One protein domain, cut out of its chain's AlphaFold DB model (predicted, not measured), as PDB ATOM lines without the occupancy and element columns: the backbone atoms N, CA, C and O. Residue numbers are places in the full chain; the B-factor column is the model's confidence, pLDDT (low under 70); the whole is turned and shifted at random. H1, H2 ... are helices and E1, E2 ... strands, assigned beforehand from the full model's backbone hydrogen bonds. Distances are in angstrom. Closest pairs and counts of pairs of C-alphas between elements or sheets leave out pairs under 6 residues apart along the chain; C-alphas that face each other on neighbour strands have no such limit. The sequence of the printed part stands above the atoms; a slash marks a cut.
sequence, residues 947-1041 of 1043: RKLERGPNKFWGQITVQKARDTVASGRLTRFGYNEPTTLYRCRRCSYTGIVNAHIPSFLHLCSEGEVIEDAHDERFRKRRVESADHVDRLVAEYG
ATOM      1  N   ARG A 947     184.302 198.528 195.392       44.69
ATOM      2  CA  ARG A 947     185.146 199.241 196.377       44.69
ATOM      3  C   ARG A 947     185.171 198.554 197.755       44.69
ATOM      4  O   ARG A 947     185.949 198.910 198.625       44.69
ATOM      5  N   LYS A 948     184.332 197.531 197.980       47.09
ATOM      6  CA  LYS A 948     184.458 196.580 199.103       47.09
ATOM      7  C   LYS A 948     185.122 195.248 198.706       47.09
ATOM      8  O   LYS A 948     185.424 194.465 199.604       47.09
ATOM      9  N   LEU A 949     185.396 195.007 197.417       47.47
ATOM     10  CA  LEU A 949     186.251 193.917 196.910       47.47
ATOM     11  C   LEU A 949     187.748 194.259 197.017       47.47
ATOM     12  O   LEU A 949     188.571 193.359 196.939       47.47
ATOM     13  N   GLU A 950     188.096 195.509 197.344       47.25
ATOM     14  CA  GLU A 950     189.432 195.916 197.822       47.25
ATOM     15  C   GLU A 950     189.887 195.124 199.075       47.25
ATOM     16  O   GLU A 950     191.063 195.121 199.429       47.25
ATOM     17  N   ARG A 951     188.979 194.386 199.735       48.78
ATOM     18  CA  ARG A 951     189.255 193.509 200.889       48.78
ATOM     19  C   ARG A 951     189.851 192.140 200.507       48.78
ATOM     20  O   ARG A 951     189.416 191.111 201.031       48.78
ATOM     21  N   GLY A 952     190.882 192.186 199.664       57.72
ATOM     22  CA  GLY A 952     191.816 191.098 199.365       57.72
ATOM     23  C   GLY A 952     191.372 190.107 198.274       57.72
ATOM     24  O   GLY A 952     190.183 189.792 198.173       57.72
ATOM     25  N   PRO A 953     192.319 189.568 197.477       65.88
ATOM     26  CA  PRO A 953     192.065 188.410 196.619       65.88
ATOM     27  C   PRO A 953     191.769 187.164 197.467       65.88
ATOM     28  O   PRO A 953     191.998 187.157 198.676       65.88
ATOM     29  N   ASN A 954     191.324 186.079 196.825       79.00
ATOM     30  CA  ASN A 954     191.075 184.782 197.465       79.00
ATOM     31  C   ASN A 954     190.015 184.856 198.571       79.00
ATOM     32  O   ASN A 954     190.300 184.645 199.749       79.00
ATOM     33  N   LYS A 955     188.764 185.146 198.191       82.06
ATOM     34  CA  LYS A 955     187.649 185.195 199.149       82.06
ATOM     35  C   LYS A 955     186.325 184.727 198.561       82.06
ATOM     36  O   LYS A 955     186.051 184.969 197.387       82.06
ATOM     37  N   PHE A 956     185.490 184.091 199.383       84.94
ATOM     38  CA  PHE A 956     184.079 183.846 199.081       84.94
ATOM     39  C   PHE A 956     183.198 184.860 199.818       84.94
ATOM     40  O   PHE A 956     183.306 185.045 201.033       84.94
ATOM     41  N   TRP A 957     182.302 185.524 199.094       78.50
ATOM     42  CA  TRP A 957     181.280 186.381 199.688       78.50
ATOM     43  C   TRP A 957     180.119 185.518 200.189       78.50
ATOM     44  O   TRP A 957     179.729 184.547 199.546       78.50
ATOM     45  N   GLY A 958     179.588 185.838 201.370       72.06
ATOM     46  CA  GLY A 958     178.643 184.954 202.061       72.06
ATOM     47  C   GLY A 958     179.282 183.722 202.722       72.06
ATOM     48  O   GLY A 958     178.560 182.849 203.209       72.06
ATOM     49  N   GLN A 959     180.617 183.659 202.785       85.25
ATOM     50  CA  GLN A 959     181.323 182.735 203.670       85.25
ATOM     51  C   GLN A 959     180.905 182.975 205.126       85.25
ATOM     52  O   GLN A 959     180.812 184.119 205.580       85.25
ATOM     53  N   ILE A 960     180.640 181.891 205.849       84.44
ATOM     54  CA  ILE A 960     180.307 181.899 207.275       84.44
ATOM     55  C   ILE A 960     181.487 181.363 208.090       84.44
ATOM     56  O   ILE A 960     182.269 180.558 207.592       84.44
ATOM     57  N   THR A 961     181.610 181.814 209.340       87.25
ATOM     58  CA  THR A 961     182.627 181.309 210.273       87.25
ATOM     59  C   THR A 961     182.392 179.838 210.600       87.25
ATOM     60  O   THR A 961     181.254 179.356 210.542       87.25
ATOM     61  N   VAL A 962     183.453 179.140 211.011       86.94
ATOM     62  CA  VAL A 962     183.403 177.728 211.431       86.94
ATOM     63  C   VAL A 962     182.295 177.475 212.456       86.94
ATOM     64  O   VAL A 962     181.459 176.596 212.249       86.94
ATOM     65  N   GLN A 963     182.209 178.289 213.515       84.62
ATOM     66  CA  GLN A 963     181.160 178.125 214.524       84.62
ATOM     67  C   GLN A 963     179.758 178.305 213.929       84.62
ATOM     68  O   GLN A 963     178.901 177.446 214.114       84.62
ATOM     69  N   LYS A 964     179.541 179.339 213.108       82.19
ATOM     70  CA  LYS A 964     178.244 179.563 212.457       82.19
ATOM     71  C   LYS A 964     177.872 178.431 211.493       82.19
ATOM     72  O   LYS A 964     176.684 178.168 211.305       82.19
ATOM     73  N   ALA A 965     178.848 177.745 210.895       83.44
ATOM     74  CA  ALA A 965     178.609 176.527 210.123       83.44
ATOM     75  C   ALA A 965     178.149 175.368 211.022       83.44
ATOM     76  O   ALA A 965     177.129 174.753 210.702       83.44
ATOM     77  N   ARG A 966     178.817 175.130 212.166       84.88
ATOM     78  CA  ARG A 966     178.370 174.147 213.177       84.88
ATOM     79  C   ARG A 966     176.931 174.439 213.607       84.88
ATOM     80  O   ARG A 966     176.076 173.571 213.462       84.88
ATOM     81  N   ASP A 967     176.640 175.671 214.027       79.25
ATOM     82  CA  ASP A 967     175.315 176.095 214.505       79.25
ATOM     83  C   ASP A 967     174.224 175.926 213.428       79.25
ATOM     84  O   ASP A 967     173.109 175.473 213.704       79.25
ATOM     85  N   THR A 968     174.534 176.273 212.172       76.12
ATOM     86  CA  THR A 968     173.581 176.184 211.048       76.12
ATOM     87  C   THR A 968     173.227 174.733 210.720       76.12
ATOM     88  O   THR A 968     172.064 174.441 210.434       76.12
ATOM     89  N   VAL A 969     174.204 173.824 210.784       75.62
ATOM     90  CA  VAL A 969     174.004 172.397 210.494       75.62
ATOM     91  C   VAL A 969     173.369 171.679 211.694       75.62
ATOM     92  O   VAL A 969     172.358 170.999 211.527       75.62
ATOM     93  N   ALA A 970     173.875 171.902 212.910       72.75
ATOM     94  CA  ALA A 970     173.377 171.277 214.140       72.75
ATOM     95  C   ALA A 970     171.942 171.700 214.502       72.75
ATOM     96  O   ALA A 970     171.156 170.878 214.968       72.75
ATOM     97  N   SER A 971     171.553 172.955 214.245       65.00
ATOM     98  CA  SER A 971     170.186 173.427 214.532       65.00
ATOM     99  C   SER A 971     169.107 172.830 213.616       65.00
ATOM    100  O   SER A 971     167.915 173.028 213.870       65.00
ATOM    101  N   GLY A 972     169.485 172.143 212.527       54.22
ATOM    102  CA  GLY A 972     168.558 171.507 211.583       54.22
ATOM    103  C   GLY A 972     167.563 172.465 210.910       54.22
ATOM    104  O   GLY A 972     166.590 172.021 210.299       54.22
ATOM    105  N   ARG A 973     167.755 173.788 211.020       46.09
ATOM    106  CA  ARG A 973     166.771 174.780 210.551       46.09
ATOM    107  C   ARG A 973     166.598 174.778 209.031       46.09
ATOM    108  O   ARG A 973     165.499 175.060 208.564       46.09
ATOM    109  N   LEU A 974     167.635 174.422 208.271       44.16
ATOM    110  CA  LEU A 974     167.577 174.376 206.803       44.16
ATOM    111  C   LEU A 974     166.958 173.073 206.263       44.16
ATOM    112  O   LEU A 974     166.231 173.110 205.275       44.16
ATOM    113  N   THR A 975     167.143 171.930 206.934       39.97
ATOM    114  CA  THR A 975     166.545 170.650 206.496       39.97
ATOM    115  C   THR A 975     165.030 170.579 206.715       39.97
ATOM    116  O   THR A 975     164.354 169.804 206.040       39.97
ATOM    117  N   ARG A 976     164.467 171.405 207.607       35.81
ATOM    118  CA  ARG A 976     163.037 171.381 207.977       35.81
ATOM    119  C   ARG A 976     162.074 172.058 206.989       35.81
ATOM    120  O   ARG A 976     160.873 171.851 207.122       35.81
ATOM    121  N   PHE A 977     162.559 172.827 206.008       30.28
ATOM    122  CA  PHE A 977     161.703 173.624 205.103       30.28
ATOM    123  C   PHE A 977     161.823 173.273 203.607       30.28
ATOM    124  O   PHE A 977     161.358 174.025 202.757       30.28
ATOM    125  N   GLY A 978     162.442 172.143 203.251       35.12
ATOM    126  CA  GLY A 978     162.485 171.638 201.866       35.12
ATOM    127  C   GLY A 978     163.424 172.376 200.896       35.12
ATOM    128  O   GLY A 978     163.699 171.858 199.811       35.12
ATOM    129  N   TYR A 979     163.973 173.528 201.287       36.22
ATOM    130  CA  TYR A 979     165.041 174.215 200.560       36.22
ATOM    131  C   TYR A 979     166.348 173.411 200.656       36.22
ATOM    132  O   TYR A 979     167.000 173.367 201.694       36.22
ATOM    133  N   ASN A 980     166.719 172.741 199.563       40.25
ATOM    134  CA  ASN A 980     167.803 171.751 199.523       40.25
ATOM    135  C   ASN A 980     169.193 172.335 199.189       40.25
ATOM    136  O   ASN A 980     170.020 171.644 198.600       40.25
ATOM    137  N   GLU A 981     169.466 173.574 199.600       51.44
ATOM    138  CA  GLU A 981     170.761 174.259 199.441       51.44
ATOM    139  C   GLU A 981     171.488 174.324 200.807       51.44
ATOM    140  O   GLU A 981     171.467 175.354 201.487       51.44
ATOM    141  N   PRO A 982     172.084 173.209 201.281       60.22
ATOM    142  CA  PRO A 982     172.767 173.161 202.570       60.22
ATOM    143  C   PRO A 982     174.017 174.046 202.581       60.22
ATOM    144  O   PRO A 982     174.626 174.330 201.545       60.22
ATOM    145  N   THR A 983     174.475 174.373 203.790       80.38
ATOM    146  CA  THR A 983     175.845 174.829 204.049       80.38
ATOM    147  C   THR A 983     176.841 173.977 203.254       80.38
ATOM    148  O   THR A 983     176.882 172.754 203.399       80.38
ATOM    149  N   THR A 984     177.603 174.614 202.367       86.88
ATOM    150  CA  THR A 984     178.425 173.921 201.367       86.88
ATOM    151  C   THR A 984     179.830 174.499 201.362       86.88
ATOM    152  O   THR A 984     180.023 175.715 201.325       86.88
ATOM    153  N   LEU A 985     180.823 173.615 201.393       90.75
ATOM    154  CA  LEU A 985     182.220 173.955 201.189       90.75
ATOM    155  C   LEU A 985     182.466 174.197 199.697       90.75
ATOM    156  O   LEU A 985     182.210 173.315 198.873       90.75
ATOM    157  N   TYR A 986     183.009 175.362 199.369       92.31
ATOM    158  CA  TYR A 986     183.511 175.697 198.044       92.31
ATOM    159  C   TYR A 986     185.035 175.776 198.100       92.31
ATOM    160  O   TYR A 986     185.577 176.539 198.897       92.31
ATOM    161  N   ARG A 987     185.728 175.020 197.240       93.31
ATOM    162  CA  ARG A 987     187.164 175.186 196.969       93.31
ATOM    163  C   ARG A 987     187.368 175.605 195.518       93.31
ATOM    164  O   ARG A 987     186.955 174.884 194.610       93.31
ATOM    165  N   CYS A 988     188.008 176.747 195.292       92.69
ATOM    166  CA  CYS A 988     188.400 177.183 193.953       92.69
ATOM    167  C   CYS A 988     189.542 176.299 193.427       92.69
ATOM    168  O   CYS A 988     190.541 176.100 194.115       92.69
ATOM    169  N   ARG A 989     189.414 175.756 192.212       92.31
ATOM    170  CA  ARG A 989     190.439 174.907 191.580       92.31
ATOM    171  C   ARG A 989     191.675 175.695 191.145       92.31
ATOM    172  O   ARG A 989     192.742 175.102 191.086       92.31
ATOM    173  N   ARG A 990     191.534 176.996 190.852       90.19
ATOM    174  CA  ARG A 990     192.651 177.859 190.436       90.19
ATOM    175  C   ARG A 990     193.465 178.337 191.640       90.19
ATOM    176  O   ARG A 990     194.575 177.870 191.848       90.19
ATOM    177  N   CYS A 991     192.891 179.181 192.500       89.62
ATOM    178  CA  CYS A 991     193.624 179.749 193.639       89.62
ATOM    179  C   CYS A 991     193.684 178.859 194.898       89.62
ATOM    180  O   CYS A 991     194.203 179.286 195.926       89.62
ATOM    181  N   SER A 992     193.117 177.645 194.866       90.56
ATOM    182  CA  SER A 992     192.951 176.726 196.014       90.56
ATOM    183  C   SER A 992     192.194 177.261 197.239       90.56
ATOM    184  O   SER A 992     191.919 176.471 198.148       90.56
ATOM    185  N   TYR A 993     191.790 178.537 197.265       91.31
ATOM    186  CA  TYR A 993     191.051 179.116 198.384       91.31
ATOM    187  C   TYR A 993     189.763 178.343 198.658       91.31
ATOM    188  O   TYR A 993     189.050 177.938 197.734       91.31
ATOM    189  N   THR A 994     189.481 178.138 199.943       91.38
ATOM    190  CA  THR A 994     188.383 177.301 200.419       91.38
ATOM    191  C   THR A 994     187.553 178.068 201.443       91.38
ATOM    192  O   THR A 994     188.104 178.697 202.341       91.38
ATOM    193  N   GLY A 995     186.227 178.016 201.318       90.75
ATOM    194  CA  GLY A 995     185.305 178.668 202.245       90.75
ATOM    195  C   GLY A 995     183.989 177.910 202.380       90.75
ATOM    196  O   GLY A 995     183.476 177.342 201.413       90.75
ATOM    197  N   ILE A 996     183.427 177.901 203.589       89.88
ATOM    198  CA  ILE A 996     182.083 177.377 203.843       89.88
ATOM    199  C   ILE A 996     181.079 178.496 203.567       89.88
ATOM    200  O   ILE A 996     181.068 179.507 204.267       89.88
ATOM    201  N   VAL A 997     180.233 178.322 202.554       85.56
ATOM    202  CA  VAL A 997     179.245 179.319 202.120       85.56
ATOM    203  C   VAL A 997     177.838 178.839 202.472       85.56
ATOM    204  O   VAL A 997     177.505 177.663 202.303       85.56
ATOM    205  N   ASN A 998     176.993 179.755 202.947       77.12
ATOM    206  CA  ASN A 998     175.556 179.507 203.032       77.12
ATOM    207  C   ASN A 998     174.895 179.943 201.715       77.12
ATOM    208  O   ASN A 998     174.735 181.137 201.464       77.12
ATOM    209  N   ALA A 999     174.520 178.977 200.877       58.59
ATOM    210  CA  ALA A 999     174.005 179.229 199.531       58.59
ATOM    211  C   ALA A 999     172.613 179.900 199.494       58.59
ATOM    212  O   ALA A 999     172.207 180.418 198.458       58.59
ATOM    213  N   HIS A1000     171.925 180.025 200.638       57.94
ATOM    214  CA  HIS A1000     170.737 180.879 200.771       57.94
ATOM    215  C   HIS A1000     171.009 182.384 200.569       57.94
ATOM    216  O   HIS A1000     170.064 183.173 200.518       57.94
ATOM    217  N   ILE A1001     172.273 182.810 200.490       57.06
ATOM    218  CA  ILE A1001     172.660 184.201 200.231       57.06
ATOM    219  C   ILE A1001     172.499 184.493 198.721       57.06
ATOM    220  O   ILE A1001     173.252 183.917 197.937       57.06
ATOM    221  N   PRO A1002     171.598 185.407 198.280       51.09
ATOM    222  CA  PRO A1002     171.287 185.648 196.852       51.09
ATOM    223  C   PRO A1002     172.380 186.377 196.043       51.09
ATOM    224  O   PRO A1002     172.093 187.150 195.129       51.09
ATOM    225  N   SER A1003     173.636 186.204 196.438       62.50
ATOM    226  CA  SER A1003     174.821 186.849 195.884       62.50
ATOM    227  C   SER A1003     176.061 186.053 196.294       62.50
ATOM    228  O   SER A1003     176.911 186.546 197.040       62.50
ATOM    229  N   PHE A1004     176.125 184.799 195.841       76.69
ATOM    230  CA  PHE A1004     177.389 184.075 195.753       76.69
ATOM    231  C   PHE A1004     178.371 184.903 194.911       76.69
ATOM    232  O   PHE A1004     177.985 185.508 193.912       76.69
ATOM    233  N   LEU A1005     179.622 184.974 195.353       84.31
ATOM    234  CA  LEU A1005     180.678 185.702 194.660       84.31
ATOM    235  C   LEU A1005     182.031 185.156 195.110       84.31
ATOM    236  O   LEU A1005     182.257 184.997 196.313       84.31
ATOM    237  N   HIS A1006     182.945 184.933 194.174       88.44
ATOM    238  CA  HIS A1006     184.335 184.605 194.473       88.44
ATOM    239  C   HIS A1006     185.291 185.574 193.778       88.44
ATOM    240  O   HIS A1006     185.137 185.853 192.590       88.44
ATOM    241  N   LEU A1007     186.294 186.043 194.523       87.25
ATOM    242  CA  LEU A1007     187.480 186.701 193.976       87.25
ATOM    243  C   LEU A1007     188.597 185.666 193.829       87.25
ATOM    244  O   LEU A1007     189.143 185.211 194.841       87.25
ATOM    245  N   CYS A1008     188.944 185.323 192.590       84.88
ATOM    246  CA  CYS A1008     190.128 184.517 192.304       84.88
ATOM    247  C   CYS A1008     191.413 185.339 192.540       84.88
ATOM    248  O   CYS A1008     191.396 186.570 192.476       84.88
ATOM    249  N   SER A1009     192.553 184.673 192.744       79.00
ATOM    250  CA  SER A1009     193.880 185.314 192.799       79.00
ATOM    251  C   SER A1009     194.247 186.061 191.514       79.00
ATOM    252  O   SER A1009     195.050 186.983 191.545       79.00
ATOM    253  N   GLU A1010     193.648 185.668 190.391       75.88
ATOM    254  CA  GLU A1010     193.866 186.236 189.054       75.88
ATOM    255  C   GLU A1010     193.041 187.516 188.804       75.88
ATOM    256  O   GLU A1010     192.971 188.001 187.680       75.88
ATOM    257  N   GLY A1011     192.344 188.037 189.823       73.06
ATOM    258  CA  GLY A1011     191.436 189.185 189.697       73.06
ATOM    259  C   GLY A1011     190.081 188.860 189.054       73.06
ATOM    260  O   GLY A1011     189.189 189.709 189.048       73.06
ATOM    261  N   GLU A1012     189.885 187.637 188.551       80.62
ATOM    262  CA  GLU A1012     188.595 187.192 188.023       80.62
ATOM    263  C   GLU A1012     187.506 187.141 189.110       80.62
ATOM    264  O   GLU A1012     187.683 186.553 190.183       80.62
ATOM    265  N   VAL A1013     186.350 187.721 188.780       84.56
ATOM    266  CA  VAL A1013     185.140 187.743 189.607       84.56
ATOM    267  C   VAL A1013     184.187 186.655 189.114       84.56
ATOM    268  O   VAL A1013     183.717 186.716 187.978       84.56
ATOM    269  N   ILE A1014     183.882 185.670 189.960       84.31
ATOM    270  CA  ILE A1014     182.992 184.551 189.616       84.31
ATOM    271  C   ILE A1014     181.675 184.698 190.386       84.31
ATOM    272  O   ILE A1014     181.655 184.575 191.611       84.31
ATOM    273  N   GLU A1015     180.584 184.981 189.668       83.19
ATOM    274  CA  GLU A1015     179.229 185.162 190.226       83.19
ATOM    275  C   GLU A1015     178.392 183.868 190.231       83.19
ATOM    276  O   GLU A1015     177.480 183.733 191.046       83.19
ATOM    277  N   ASP A1016     178.684 182.905 189.349       80.94
ATOM    278  CA  ASP A1016     177.939 181.643 189.294       80.94
ATOM    279  C   ASP A1016     178.452 180.650 190.344       80.94
ATOM    280  O   ASP A1016     179.612 180.233 190.333       80.94
ATOM    281  N   ALA A1017     177.558 180.222 191.234       80.31
ATOM    282  CA  ALA A1017     177.841 179.170 192.197       80.31
ATOM    283  C   ALA A1017     178.109 177.813 191.525       80.31
ATOM    284  O   ALA A1017     178.741 176.956 192.137       80.31
ATOM    285  N   HIS A1018     177.611 177.555 190.315       82.00
ATOM    286  CA  HIS A1018     177.735 176.268 189.616       82.00
ATOM    287  C   HIS A1018     178.936 176.183 188.664       82.00
ATOM    288  O   HIS A1018     179.133 175.133 188.056       82.00
ATOM    289  N   ASP A1019     179.767 177.230 188.600       87.31
ATOM    290  CA  ASP A1019     180.988 177.270 187.792       87.31
ATOM    291  C   ASP A1019     181.900 176.055 188.060       87.31
ATOM    292  O   ASP A1019     182.227 175.723 189.209       87.31
ATOM    293  N   GLU A1020     182.334 175.391 186.986       87.75
ATOM    294  CA  GLU A1020     183.150 174.172 187.035       87.75
ATOM    295  C   GLU A1020     184.474 174.360 187.786       87.75
ATOM    296  O   GLU A1020     185.041 173.394 188.308       87.75
ATOM    297  N   ARG A1021     184.964 175.600 187.898       87.81
ATOM    298  CA  ARG A1021     186.169 175.952 188.660       87.81
ATOM    299  C   ARG A1021     186.000 175.761 190.163       87.81
ATOM    300  O   ARG A1021     187.004 175.827 190.869       87.81
ATOM    301  N   PHE A1022     184.808 175.455 190.672       91.19
ATOM    302  CA  PHE A1022     184.623 175.046 192.063       91.19
ATOM    303  C   PHE A1022     184.591 173.523 192.229       91.19
ATOM    304  O   PHE A1022     183.901 172.789 191.520       91.19
ATOM    305  N   ARG A1023     185.317 173.027 193.233       91.12
ATOM    306  CA  ARG A1023     185.053 171.724 193.847       91.12
ATOM    307  C   ARG A1023     184.132 171.969 195.041       91.12
ATOM    308  O   ARG A1023     184.553 172.580 196.023       91.12
ATOM    309  N   LYS A1024     182.879 171.522 194.940       90.62
ATOM    310  CA  LYS A1024     181.887 171.610 196.021       90.62
ATOM    311  C   LYS A1024     181.942 170.372 196.920       90.62
ATOM    312  O   LYS A1024     182.174 169.268 196.424       90.62
ATOM    313  N   ARG A1025     181.654 170.530 198.213       87.94
ATOM    314  CA  ARG A1025     181.356 169.422 199.140       87.94
ATOM    315  C   ARG A1025     180.268 169.853 200.123       87.94
ATOM    316  O   ARG A1025     180.399 170.883 200.777       87.94
ATOM    317  N   ARG A1026     179.187 169.073 200.208       85.25
ATOM    318  CA  ARG A1026     178.106 169.280 201.183       85.25
ATOM    319  C   ARG A1026     178.668 169.167 202.603       85.25
ATOM    320  O   ARG A1026     179.522 168.316 202.840       85.25
ATOM    321  N   VAL A1027     178.189 170.005 203.520       84.31
ATOM    322  CA  VAL A1027     178.418 169.847 204.963       84.31
ATOM    323  C   VAL A1027     177.183 169.180 205.578       84.31
ATOM    324  O   VAL A1027     176.056 169.576 205.273       84.31
ATOM    325  N   GLU A1028     177.390 168.139 206.386       81.06
ATOM    326  CA  GLU A1028     176.320 167.198 206.771       81.06
ATOM    327  C   GLU A1028     176.084 167.105 208.289       81.06
ATOM    328  O   GLU A1028     174.936 166.983 208.712       81.06
ATOM    329  N   SER A1029     177.132 167.242 209.109       84.00
ATOM    330  CA  SER A1029     177.071 167.329 210.580       84.00
ATOM    331  C   SER A1029     178.033 168.403 211.118       84.00
ATOM    332  O   SER A1029     178.843 168.948 210.362       84.00
ATOM    333  N   ALA A1030     177.981 168.704 212.422       85.12
ATOM    334  CA  ALA A1030     178.975 169.568 213.073       85.12
ATOM    335  C   ALA A1030     180.387 168.956 212.981       85.12
ATOM    336  O   ALA A1030     181.298 169.587 212.460       85.12
ATOM    337  N   ASP A1031     180.538 167.675 213.308       87.81
ATOM    338  CA  ASP A1031     181.777 166.902 213.120       87.81
ATOM    339  C   ASP A1031     182.196 166.745 211.640       87.81
ATOM    340  O   ASP A1031     183.335 166.377 211.344       87.81
ATOM    341  N   HIS A1032     181.326 167.042 210.668       88.50
ATOM    342  CA  HIS A1032     181.740 167.244 209.276       88.50
ATOM    343  C   HIS A1032     182.349 168.636 209.063       88.50
ATOM    344  O   HIS A1032     183.370 168.719 208.388       88.50
ATOM    345  N   VAL A1033     181.822 169.702 209.682       87.50
ATOM    346  CA  VAL A1033     182.522 171.005 209.742       87.50
ATOM    347  C   VAL A1033     183.920 170.812 210.327       87.50
ATOM    348  O   VAL A1033     184.887 171.230 209.703       87.50
ATOM    349  N   ASP A1034     184.048 170.120 211.459       88.62
ATOM    350  CA  ASP A1034     185.334 169.972 212.155       88.62
ATOM    351  C   ASP A1034     186.356 169.147 211.363       88.62
ATOM    352  O   ASP A1034     187.526 169.523 211.267       88.62
ATOM    353  N   ARG A1035     185.913 168.080 210.684       90.62
ATOM    354  CA  ARG A1035     186.770 167.356 209.731       90.62
ATOM    355  C   ARG A1035     187.190 168.228 208.548       90.62
ATOM    356  O   ARG A1035     188.324 168.111 208.106       90.62
ATOM    357  N   LEU A1036     186.331 169.123 208.054       88.81
ATOM    358  CA  LEU A1036     186.688 170.064 206.984       88.81
ATOM    359  C   LEU A1036     187.605 171.199 207.467       88.81
ATOM    360  O   LEU A1036     188.448 171.656 206.701       88.81
ATOM    361  N   VAL A1037     187.496 171.621 208.727       88.56
ATOM    362  CA  VAL A1037     188.450 172.542 209.364       88.56
ATOM    363  C   VAL A1037     189.840 171.916 209.397       88.56
ATOM    364  O   VAL A1037     190.792 172.544 208.940       88.56
ATOM    365  N   ALA A1038     189.948 170.659 209.838       89.00
ATOM    366  CA  ALA A1038     191.210 169.921 209.849       89.00
ATOM    367  C   ALA A1038     191.751 169.603 208.437       89.00
ATOM    368  O   ALA A1038     192.954 169.679 208.214       89.00
ATOM    369  N   GLU A1039     190.883 169.274 207.473       90.88
ATOM    370  CA  GLU A1039     191.273 168.908 206.098       90.88
ATOM    371  C   GLU A1039     191.678 170.126 205.234       90.88
ATOM    372  O   GLU A1039     192.455 169.965 204.293       90.88
ATOM    373  N   TYR A1040     191.175 171.336 205.533       87.88
ATOM    374  CA  TYR A1040     191.391 172.543 204.708       87.88
ATOM    375  C   TYR A1040     191.969 173.763 205.452       87.88
ATOM    376  O   TYR A1040     192.146 174.808 204.825       87.88
ATOM    377  N   GLY A1041     192.266 173.666 206.752       85.19
ATOM    378  CA  GLY A1041     192.860 174.762 207.536       85.19
ATOM    379  C   GLY A1041     191.938 175.976 207.712       85.19
ATOM    380  O   GLY A1041     192.397 177.116 207.661       85.19
TER     381      GLY A1041
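Overview. This is residues 947 to 1041 of the 1043 residues of an uncharacterized protein of Pseudomicrostroma glucosiphilum (UniProt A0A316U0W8). A small sheet of three strands, E3, E2 and E5, makes the middle, with helix H2 over one of its faces and the short strand pair E1 and E4 on its other side, near E3. H1 packs beside H2 and only grazes the sheet, while the long links at residues 971 to 983 and 1008 to 1021 reach to opposite ends of the longest axis. The printed part has 95 residues, in the order E1, H1, E2, E3, E4, E5, H2, and under half of them, 40, are in named elements. The class is mixed, helices and strands, and both sheets are antiparallel. The whole is compact, with a radius of gyration of the C-alphas of 13.2 A and spans of 37 by 28 by 25 A.

Arrangement. The larger sheet runs E3, residues 994 to 997, then E2, residues 984 to 988, then E5, residues 1022 to 1026. E2 and E3 form a hairpin, antiparallel at 147 degrees, with N 986 and O 995 2.9 A apart, within hydrogen-bond range. E2 and E5 are antiparallel at 161 degrees, with N 985 and O 1025 2.8 A apart. H2, residues 1030 to 1040, is on this sheet at a height over the sheet of 10.1 A. It lies over E3 and E2 and runs along the strands, at 2 degrees to E2 on the local plane. The closest C-alphas of E3 and H2, those of Thr 994 and Tyr 1040, are 7.1 A apart. H1, residues 962 to 970, only grazes the sheet, with its residues 962 to 965. H1 and H2 touch, their closest C-alphas being those of Arg 966 and Ala 1030, 4.6 A apart. They run opposite ways at a shallow tilt of 34 degrees, only just short of steep. E1, residues 955 to 957, and E4, residues 1005 to 1007, are antiparallel neighbours at 161 degrees, with N 957 and O 1005 2.8 A apart. The closest C-alphas of E1 and E3, those of Phe 956 and Gly 995, are 6.2 A apart. E4 and H2 are apart. Every O i to N i+4 pair is within hydrogen-bond range in H1 and H2.

Along the chain. E1 begins at C-alpha 955, (187.649, 185.195, 199.149). From first to last C-alpha H1 measures 12.2 A, E2 12.8 A, E5 12.6 A and H2 15.3 A. H2 ends at C-alpha 1040, (191.391, 172.543, 204.708).

Size, cuts and confidence. The two C-alphas farthest apart, those of Arg 976 and Glu 1010, are 39.1 A apart. The printed part has no cut. The links H1 to E2 and E4 to E5 are long. The mean pLDDT of the printed part is 76.1, and residues 947 to 953, 971 to 982 and 999 to 1003 are under 70.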